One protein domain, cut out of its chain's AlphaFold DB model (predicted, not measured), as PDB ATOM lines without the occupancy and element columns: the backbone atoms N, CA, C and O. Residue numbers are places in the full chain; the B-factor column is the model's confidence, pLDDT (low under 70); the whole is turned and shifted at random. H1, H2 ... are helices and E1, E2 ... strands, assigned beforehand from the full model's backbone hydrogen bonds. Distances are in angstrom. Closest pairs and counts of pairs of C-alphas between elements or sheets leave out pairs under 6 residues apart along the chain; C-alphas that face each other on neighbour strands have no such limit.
ATOM      1  N   ARG A 220      18.382  16.563   4.883       74.19
ATOM      2  CA  ARG A 220      19.280  15.408   4.897       74.19
ATOM      3  C   ARG A 220      18.553  14.175   4.417       74.19
ATOM      4  O   ARG A 220      17.379  14.000   4.722       74.19
ATOM      5  N   TYR A 221      19.266  13.312   3.711       78.00
ATOM      6  CA  TYR A 221      18.743  12.031   3.271       78.00
ATOM      7  C   TYR A 221      19.691  10.917   3.685       78.00
ATOM      8  O   TYR A 221      20.877  10.958   3.347       78.00
ATOM      9  N   ASN A 222      19.170   9.935   4.415       73.38
ATOM     10  CA  ASN A 222      19.932   8.753   4.774       73.38
ATOM     11  C   ASN A 222      19.858   7.711   3.651       73.38
ATOM     12  O   ASN A 222      18.814   7.105   3.401       73.38
ATOM     13  N   ILE A 223      20.987   7.516   2.966       70.00
ATOM     14  CA  ILE A 223      21.131   6.529   1.886       70.00
ATOM     15  C   ILE A 223      21.651   5.191   2.436       70.00
ATOM     16  O   ILE A 223      21.401   4.144   1.846       70.00
ATOM     17  N   LEU A 224      22.379   5.220   3.559       62.34
ATOM     18  CA  LEU A 224      23.081   4.073   4.133       62.34
ATOM     19  C   LEU A 224      22.461   3.724   5.492       62.34
ATOM     20  O   LEU A 224      22.904   4.193   6.539       62.34
ATOM     21  N   GLY A 225      21.403   2.914   5.463       62.56
ATOM     22  CA  GLY A 225      20.610   2.538   6.633       62.56
ATOM     23  C   GLY A 225      19.109   2.573   6.327       62.56
ATOM     24  O   GLY A 225      18.730   2.512   5.155       62.56
ATOM     25  N   PRO A 226      18.233   2.666   7.346       59.09
ATOM     26  CA  PRO A 226      16.809   2.868   7.108       59.09
ATOM     27  C   PRO A 226      16.594   4.212   6.395       59.09
ATOM     28  O   PRO A 226      16.949   5.266   6.922       59.09
ATOM     29  N   HIS A 227      16.042   4.154   5.180       72.50
ATOM     30  CA  HIS A 227      15.818   5.324   4.334       72.50
ATOM     31  C   HIS A 227      14.891   6.331   5.022       72.50
ATOM     32  O   HIS A 227      13.707   6.056   5.228       72.50
ATOM     33  N   ASN A 228      15.424   7.506   5.353       78.62
ATOM     34  CA  ASN A 228      14.659   8.604   5.931       78.62
ATOM     35  C   ASN A 228      15.165   9.972   5.452       78.62
ATOM     36  O   ASN A 228      16.317  10.132   5.032       78.62
ATOM     37  N   PHE A 229      14.272  10.961   5.490       78.12
ATOM     38  CA  PHE A 229      14.634  12.370   5.370       78.12
ATOM     39  C   PHE A 229      14.691  12.989   6.757       78.12
ATOM     40  O   PHE A 229      13.833  12.721   7.593       78.12
ATOM     41  N   VAL A 230      15.661  13.869   6.975       76.50
ATOM     42  CA  VAL A 230      15.707  14.739   8.149       76.50
ATOM     43  C   VAL A 230      15.517  16.170   7.671       76.50
ATOM     44  O   VAL A 230      16.344  16.681   6.912       76.50
ATOM     45  N   ILE A 231      14.415  16.797   8.083       75.31
ATOM     46  CA  ILE A 231      14.067  18.185   7.753       75.31
ATOM     47  C   ILE A 231      13.856  18.929   9.069       75.31
ATOM     48  O   ILE A 231      13.009  18.523   9.864       75.31
ATOM     49  N   ASP A 232      14.637  19.982   9.319       70.19
ATOM     50  CA  ASP A 232      14.600  20.770  10.564       70.19
ATOM     51  C   ASP A 232      14.608  19.893  11.836       70.19
ATOM     52  O   ASP A 232      13.837  20.086  12.776       70.19
ATOM     53  N   GLY A 233      15.447  18.851  11.829       67.31
ATOM     54  CA  GLY A 233      15.591  17.899  12.936       67.31
ATOM     55  C   GLY A 233      14.465  16.866  13.075       67.31
ATOM     56  O   GLY A 233      14.553  16.000  13.941       67.31
ATOM     57  N   LYS A 234      13.425  16.910  12.233       71.19
ATOM     58  CA  LYS A 234      12.378  15.881  12.188       71.19
ATOM     59  C   LYS A 234      12.735  14.794  11.194       71.19
ATOM     60  O   LYS A 234      12.963  15.075  10.018       71.19
ATOM     61  N   GLU A 235      12.724  13.557  11.671       80.56
ATOM     62  CA  GLU A 235      12.855  12.379  10.825       80.56
ATOM     63  C   GLU A 235      11.506  12.034  10.194       80.56
ATOM     64  O   GLU A 235      10.483  11.950  10.873       80.56
ATOM     65  N   ILE A 236      11.510  11.847   8.882       78.69
ATOM     66  CA  ILE A 236      10.364  11.416   8.090       78.69
ATOM     67  C   ILE A 236      10.780  10.110   7.434       78.69
ATOM     68  O   ILE A 236      11.774  10.089   6.711       78.69
ATOM     69  N   TYR A 237      10.028   9.039   7.665       80.19
ATOM     70  CA  TYR A 237      10.209   7.754   6.992       80.19
ATOM     71  C   TYR A 237       9.120   7.558   5.934       80.19
ATOM     72  O   TYR A 237       8.021   8.099   6.050       80.19
ATOM     73  N   GLU A 238       9.402   6.764   4.897       72.94
ATOM     74  CA  GLU A 238       8.430   6.492   3.823       72.94
ATOM     75  C   GLU A 238       7.136   5.878   4.365       72.94
ATOM     76  O   GLU A 238       6.041   6.265   3.961       72.94
ATOM     77  N   GLN A 239       7.286   4.958   5.315       72.12
ATOM     78  CA  GLN A 239       6.204   4.212   5.952       72.12
ATOM     79  C   GLN A 239       5.298   5.066   6.852       72.12
ATOM     80  O   GLN A 239       4.159   4.676   7.098       72.12
ATOM     81  N   ASP A 240       5.778   6.222   7.316       70.62
ATOM     82  CA  ASP A 240       5.030   7.098   8.227       70.62
ATOM     83  C   ASP A 240       4.136   8.092   7.468       70.62
ATOM     84  O   ASP A 240       3.356   8.836   8.067       70.62
ATOM     85  N   LEU A 241       4.241   8.126   6.135       68.25
ATOM     86  CA  LEU A 241       3.420   8.991   5.300       68.25
ATOM     87  C   LEU A 241       2.028   8.372   5.089       68.25
ATOM     88  O   LEU A 241       1.926   7.184   4.785       68.25
ATOM     89  N   PRO A 242       0.945   9.175   5.136       66.94
ATOM     90  CA  PRO A 242      -0.418   8.700   4.872       66.94
ATOM     91  C   PRO A 242      -0.570   7.994   3.515       66.94
ATOM     92  O   PRO A 242      -1.406   7.105   3.356       66.94
ATOM     93  N   HIS A 243       0.252   8.396   2.541       72.75
ATOM     94  CA  HIS A 243       0.324   7.825   1.201       72.75
ATOM     95  C   HIS A 243       1.797   7.635   0.804       72.75
ATOM     96  O   HIS A 243       2.400   8.556   0.243       72.75
ATOM     97  N   PRO A 244       2.403   6.472   1.105       68.38
ATOM     98  CA  PRO A 244       3.786   6.185   0.740       68.38
ATOM     99  C   PRO A 244       3.955   6.229  -0.784       68.38
ATOM    100  O   PRO A 244       3.370   5.422  -1.507       68.38
ATOM    101  N   ASN A 245       4.733   7.191  -1.286       75.81
ATOM    102  CA  ASN A 245       5.023   7.332  -2.712       75.81
ATOM    103  C   ASN A 245       6.529   7.225  -2.959       75.81
ATOM    104  O   ASN A 245       7.267   8.209  -2.866       75.81
ATOM    105  N   ARG A 246       6.976   6.037  -3.364       77.12
ATOM    106  CA  ARG A 246       8.380   5.752  -3.685       77.12
ATOM    107  C   ARG A 246       8.959   6.675  -4.763       77.12
ATOM    108  O   ARG A 246      10.153   6.969  -4.741       77.12
ATOM    109  N   ARG A 247       8.141   7.177  -5.700       81.62
ATOM    110  CA  ARG A 247       8.608   8.141  -6.713       81.62
ATOM    111  C   ARG A 247       8.939   9.492  -6.092       81.62
ATOM    112  O   ARG A 247       9.935  10.090  -6.482       81.62
ATOM    113  N   ALA A 248       8.178   9.936  -5.091       77.56
ATOM    114  CA  ALA A 248       8.485  11.161  -4.352       77.56
ATOM    115  C   ALA A 248       9.844  11.064  -3.636       77.56
ATOM    116  O   ALA A 248      10.625  12.015  -3.665       77.56
ATOM    117  N   TRP A 249      10.176   9.893  -3.083       79.00
ATOM    118  CA  TRP A 249      11.490   9.621  -2.488       79.00
ATOM    119  C   TRP A 249      12.632   9.710  -3.500       79.00
ATOM    120  O   TRP A 249      13.635  10.374  -3.234       79.00
ATOM    121  N   ILE A 250      12.462   9.102  -4.678       83.25
ATOM    122  CA  ILE A 250      13.438   9.175  -5.777       83.25
ATOM    123  C   ILE A 250      13.618  10.624  -6.242       83.25
ATOM    124  O   ILE A 250      14.750  11.070  -6.397       83.25
ATOM    125  N   ILE A 251      12.528  11.383  -6.397       83.75
ATOM    126  CA  ILE A 251      12.575  12.803  -6.780       83.75
ATOM    127  C   ILE A 251      13.361  13.616  -5.749       83.75
ATOM    128  O   ILE A 251      14.257  14.375  -6.115       83.75
ATOM    129  N   MET A 252      13.068  13.442  -4.459       79.19
ATOM    130  CA  MET A 252      13.753  14.161  -3.383       79.19
ATOM    131  C   MET A 252      15.244  13.799  -3.317       79.19
ATOM    132  O   MET A 252      16.083  14.697  -3.245       79.19
ATOM    133  N   LEU A 253      15.600  12.515  -3.435       81.25
ATOM    134  CA  LEU A 253      16.995  12.066  -3.525       81.25
ATOM    135  C   LEU A 253      17.708  12.665  -4.744       81.25
ATOM    136  O   LEU A 253      18.819  13.186  -4.636       81.25
ATOM    137  N   TYR A 254      17.053  12.629  -5.900       85.56
ATOM    138  CA  TYR A 254      17.582  13.163  -7.144       85.56
ATOM    139  C   TYR A 254      17.840  14.676  -7.031       85.56
ATOM    140  O   TYR A 254      18.908  15.141  -7.431       85.56
ATOM    141  N   MET A 255      16.942  15.442  -6.400       81.88
ATOM    142  CA  MET A 255      17.160  16.869  -6.115       81.88
ATOM    143  C   MET A 255      18.340  17.109  -5.160       81.88
ATOM    144  O   MET A 255      19.170  17.984  -5.425       81.88
ATOM    145  N   VAL A 256      18.455  16.315  -4.087       79.56
ATOM    146  CA  VAL A 256      19.561  16.407  -3.113       79.56
ATOM    147  C   VAL A 256      20.916  16.145  -3.776       79.56
ATOM    148  O   VAL A 256      21.879  16.866  -3.507       79.56
ATOM    149  N   LEU A 257      20.998  15.159  -4.674       82.25
ATOM    150  CA  LEU A 257      22.231  14.826  -5.397       82.25
ATOM    151  C   LEU A 257      22.625  15.902  -6.413       82.25
ATOM    152  O   LEU A 257      23.806  16.215  -6.554       82.25
ATOM    153  N   HIS A 258      21.649  16.491  -7.107       83.75
ATOM    154  CA  HIS A 258      21.923  17.460  -8.167       83.75
ATOM    155  C   HIS A 258      22.224  18.870  -7.646       83.75
ATOM    156  O   HIS A 258      22.904  19.626  -8.343       83.75
ATOM    157  N   LYS A 259      21.742  19.238  -6.447       79.69
ATOM    158  CA  LYS A 259      21.965  20.546  -5.789       79.69
ATOM    159  C   LYS A 259      21.662  21.771  -6.671       79.69
ATOM    160  O   LYS A 259      22.188  22.858  -6.444       79.69
ATOM    161  N   ARG A 260      20.818  21.599  -7.688       78.94
ATOM    162  CA  ARG A 260      20.375  22.633  -8.630       78.94
ATOM    163  C   ARG A 260      18.951  22.323  -9.086       78.94
ATOM    164  O   ARG A 260      18.566  21.155  -9.036       78.94
ATOM    165  N   PRO A 261      18.191  23.318  -9.572       80.62
ATOM    166  CA  PRO A 261      16.921  23.056 -10.237       80.62
ATOM    167  C   PRO A 261      17.130  22.055 -11.375       80.62
ATOM    168  O   PRO A 261      18.041  22.234 -12.191       80.62
ATOM    169  N   VAL A 262      16.317  20.999 -11.415       83.19
ATOM    170  CA  VAL A 262      16.359  20.014 -12.498       83.19
ATOM    171  C   VAL A 262      15.070  20.066 -13.295       83.19
ATOM    172  O   VAL A 262      13.984  20.194 -12.734       83.19
ATOM    173  N   ASP A 263      15.219  19.995 -14.613       86.50
ATOM    174  CA  ASP A 263      14.096  19.931 -15.532       86.50
ATOM    175  C   ASP A 263      13.316  18.620 -15.359       86.50
ATOM    176  O   ASP A 263      13.899  17.544 -15.194       86.50
ATOM    177  N   GLN A 264      11.989  18.715 -15.412       83.81
ATOM    178  CA  GLN A 264      11.103  17.580 -15.184       83.81
ATOM    179  C   GLN A 264      11.266  16.485 -16.249       83.81
ATOM    180  O   GLN A 264      11.204  15.307 -15.909       83.81
ATOM    181  N   GLN A 265      11.495  16.843 -17.517       85.69
ATOM    182  CA  GLN A 265      11.695  15.857 -18.584       85.69
ATOM    183  C   GLN A 265      13.008  15.113 -18.378       85.69
ATOM    184  O   GLN A 265      13.058  13.896 -18.535       85.69
ATOM    185  N   LYS A 266      14.053  15.836 -17.963       86.75
ATOM    186  CA  LYS A 266      15.340  15.230 -17.620       86.75
ATOM    187  C   LYS A 266      15.228  14.277 -16.429       86.75
ATOM    188  O   LYS A 266      15.750  13.171 -16.488       86.75
ATOM    189  N   LEU A 267      14.504  14.676 -15.383       87.81
ATOM    190  CA  LEU A 267      14.256  13.820 -14.224       87.81
ATOM    191  C   LEU A 267      13.526  12.528 -14.625       87.81
ATOM    192  O   LEU A 267      13.908  11.455 -14.156       87.81
ATOM    193  N   ILE A 268      12.509  12.618 -15.493       89.06
ATOM    194  CA  ILE A 268      11.793  11.442 -16.011       89.06
ATOM    195  C   ILE A 268      12.740  10.552 -16.815       89.06
ATOM    196  O   ILE A 268      12.809   9.358 -16.547       89.06
ATOM    197  N   ALA A 269      13.486  11.125 -17.762       87.62
ATOM    198  CA  ALA A 269      14.383  10.369 -18.630       87.62
ATOM    199  C   ALA A 269      15.473   9.621 -17.846       87.62
ATOM    200  O   ALA A 269      15.803   8.491 -18.189       87.62
ATOM    201  N   ASP A 270      16.000  10.225 -16.780       88.94
ATOM    202  CA  ASP A 270      17.070   9.623 -15.982       88.94
ATOM    203  C   ASP A 270      16.569   8.512 -15.035       88.94
ATOM    204  O   ASP A 270      17.317   7.580 -14.747       88.94
ATOM    205  N   ASN A 271      15.330   8.596 -14.528       87.88
ATOM    206  CA  ASN A 271      14.815   7.669 -13.500       87.88
ATOM    207  C   ASN A 271      13.783   6.655 -14.024       87.88
ATOM    208  O   ASN A 271      13.633   5.585 -13.437       87.88
ATOM    209  N   TRP A 272      13.077   6.979 -15.109       90.94
ATOM    210  CA  TRP A 272      12.043   6.148 -15.739       90.94
ATOM    211  C   TRP A 272      12.149   6.203 -17.278       90.94
ATOM    212  O   TRP A 272      11.200   6.629 -17.938       90.94
ATOM    213  N   PRO A 273      13.287   5.781 -17.871       87.38
ATOM    214  CA  PRO A 273      13.523   5.875 -19.318       87.38
ATOM    215  C   PRO A 273      12.551   5.033 -20.158       87.38
ATOM    216  O   PRO A 273      12.318   5.347 -21.324       87.38
ATOM    217  N   ASP A 274      11.985   3.981 -19.567       89.94
ATOM    218  CA  ASP A 274      11.100   3.027 -20.241       89.94
ATOM    219  C   ASP A 274       9.612   3.429 -20.187       89.94
ATOM    220  O   ASP A 274       8.763   2.745 -20.759       89.94
ATOM    221  N   GLU A 275       9.266   4.519 -19.491       86.25
ATOM    222  CA  GLU A 275       7.884   4.991 -19.360       86.25
ATOM    223  C   GLU A 275       7.559   6.117 -20.344       86.25
ATOM    224  O   GLU A 275       8.351   7.029 -20.585       86.25
ATOM    225  N   GLU A 276       6.333   6.108 -20.873       86.38
ATOM    226  CA  GLU A 276       5.828   7.234 -21.654       86.38
ATOM    227  C   GLU A 276       5.750   8.494 -20.774       86.38
ATOM    228  O   GLU A 276       5.224   8.463 -19.657       86.38
ATOM    229  N   VAL A 277       6.257   9.619 -21.287       80.44
ATOM    230  CA  VAL A 277       6.479  10.858 -20.520       80.44
ATOM    231  C   VAL A 277       5.217  11.351 -19.807       80.44
ATOM    232  O   VAL A 277       5.293  11.769 -18.652       80.44
ATOM    233  N   ASP A 278       4.048  11.284 -20.450       82.56
ATOM    234  CA  ASP A 278       2.786  11.721 -19.838       82.56
ATOM    235  C   ASP A 278       2.337  10.801 -18.691       82.56
ATOM    236  O   ASP A 278       1.828  11.282 -17.673       82.56
ATOM    237  N   THR A 279       2.589   9.497 -18.809       83.44
ATOM    238  CA  THR A 279       2.310   8.509 -17.758       83.44
ATOM    239  C   THR A 279       3.232   8.727 -16.563       83.44
ATOM    240  O   THR A 279       2.761   8.853 -15.429       83.44
ATOM    241  N   ALA A 280       4.536   8.878 -16.812       81.88
ATOM    242  CA  ALA A 280       5.507   9.183 -15.768       81.88
ATOM    243  C   ALA A 280       5.177  10.511 -15.067       81.88
ATOM    244  O   ALA A 280       5.232  10.590 -13.840       81.88
ATOM    245  N   ARG A 281       4.750  11.534 -15.823       81.31
ATOM    246  CA  ARG A 281       4.359  12.843 -15.280       81.31
ATOM    247  C   ARG A 281       3.182  12.767 -14.317       81.31
ATOM    248  O   ARG A 281       3.208  13.435 -13.285       81.31
ATOM    249  N   ASN A 282       2.169  11.973 -14.642       80.00
ATOM    250  CA  ASN A 282       0.985  11.834 -13.797       80.00
ATOM    251  C   ASN A 282       1.293  11.106 -12.484       80.00
ATOM    252  O   ASN A 282       0.737  11.465 -11.454       80.00
ATOM    253  N   ASN A 283       2.233  10.161 -12.506       74.69
ATOM    254  CA  ASN A 283       2.631   9.375 -11.336       74.69
ATOM    255  C   ASN A 283       3.611  10.102 -10.391       74.69
ATOM    256  O   ASN A 283       3.960   9.571  -9.338       74.69
ATOM    257  N   MET A 284       4.091  11.294 -10.765       69.94
ATOM    258  CA  MET A 284       4.933  12.142  -9.908       69.94
ATOM    259  C   MET A 284       4.137  13.092  -8.999       69.94
ATOM    260  O   MET A 284       4.748  13.767  -8.171       69.94
ATOM    261  N   ARG A 285       2.816  13.196  -9.184       60.41
ATOM    262  CA  ARG A 285       1.911  14.010  -8.355       60.41
ATOM    263  C   ARG A 285       1.348  13.192  -7.202       60.41
ATOM    264  O   ARG A 285       1.140  13.807  -6.137       60.41
TER     265      ARG A 285
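What this domain is: This is residues 220 to 285 of the 285 residues of an uncharacterized protein of Faecalicoccus acidiformans (UniProt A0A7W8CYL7). Three parts stand in a row along the longest axis: a small hairpin of strands, E1 and E2, at one end, the longest helix, H1, in the middle, and the two short helices H2 and H3, set crosswise to each other, at the other end. The row is loosely joined, for the hairpin is tied to H1 by the chain and H1 meets H2 with residues 250 to 254 alone. The printed part has 66 residues, with two named strands and then three named helices in the order E1, E2, H1, H2, H3; the sheet, E1 - E2, is antiparallel, and the class is mixed, helices and strands. The whole is only just compact, close to loose, with a radius of gyration of the C-alphas of 12.8 A and spans of 36 by 27 by 19 A.

Where its parts are: Begin at Arg 220 and go on to C-alpha 228 at (14.659, 8.604, 5.931), where strand E1 begins; it takes residues 228 to 231 and is 9.8 A long. Strand E2 follows at residues 234 to 237, 9.9 A long. Find C-alpha 246 at (8.380, 5.752, -3.685); from there helix H1 runs 18.5 A through residues 246 to 258. Helix H2 holds residues 264 to 271 and is 10.7 A long. Helix H3 holds residues 277 to 282, 8.7 A, and ends at C-alpha 282 at (0.985, 11.834, -13.797).

How they stand to each other: Look first at the hairpin of E1 and E2, whose directions stand at 153 degrees, antiparallel. There N 229 and O 236 are 2.9 A apart and N 236 and O 229 are 2.8 A apart, both within hydrogen-bond range. Residues 220 to 221 make a short antiparallel pairing with residues 229 to 230 of E1. Further along, E1 and H1 are apart. H1 and H2 only just touch, with 3 pairs of C-alphas within 8 A; the closest C-alphas are those of Ile 251 and Leu 267, 7.7 A apart, and the lines are about perpendicular at 78 degrees. H2 and H3 touch, their closest C-alphas being those of Ile 268 and Ala 280 at 6.7 A, and their lines are about perpendicular at 80 degrees. H1 and H3 are apart. In H1, H2 and H3 every O i to N i+4 pair is within hydrogen-bond range.

The domain as a whole: The two C-alphas farthest apart are those of Gly 233 and Glu 276, at 37.5 A. The printed part has no cut and ends at Arg 285, the chain's last residue. The links E1 to E2, H1 to H2 and H2 to H3 are tight, and E2 to H1, with 8 residues, is short. The mean pLDDT of the printed part is 78.4; look for values under 70 at residues 224 to 226, 233, 241 to 242, 244 and 284 to 285.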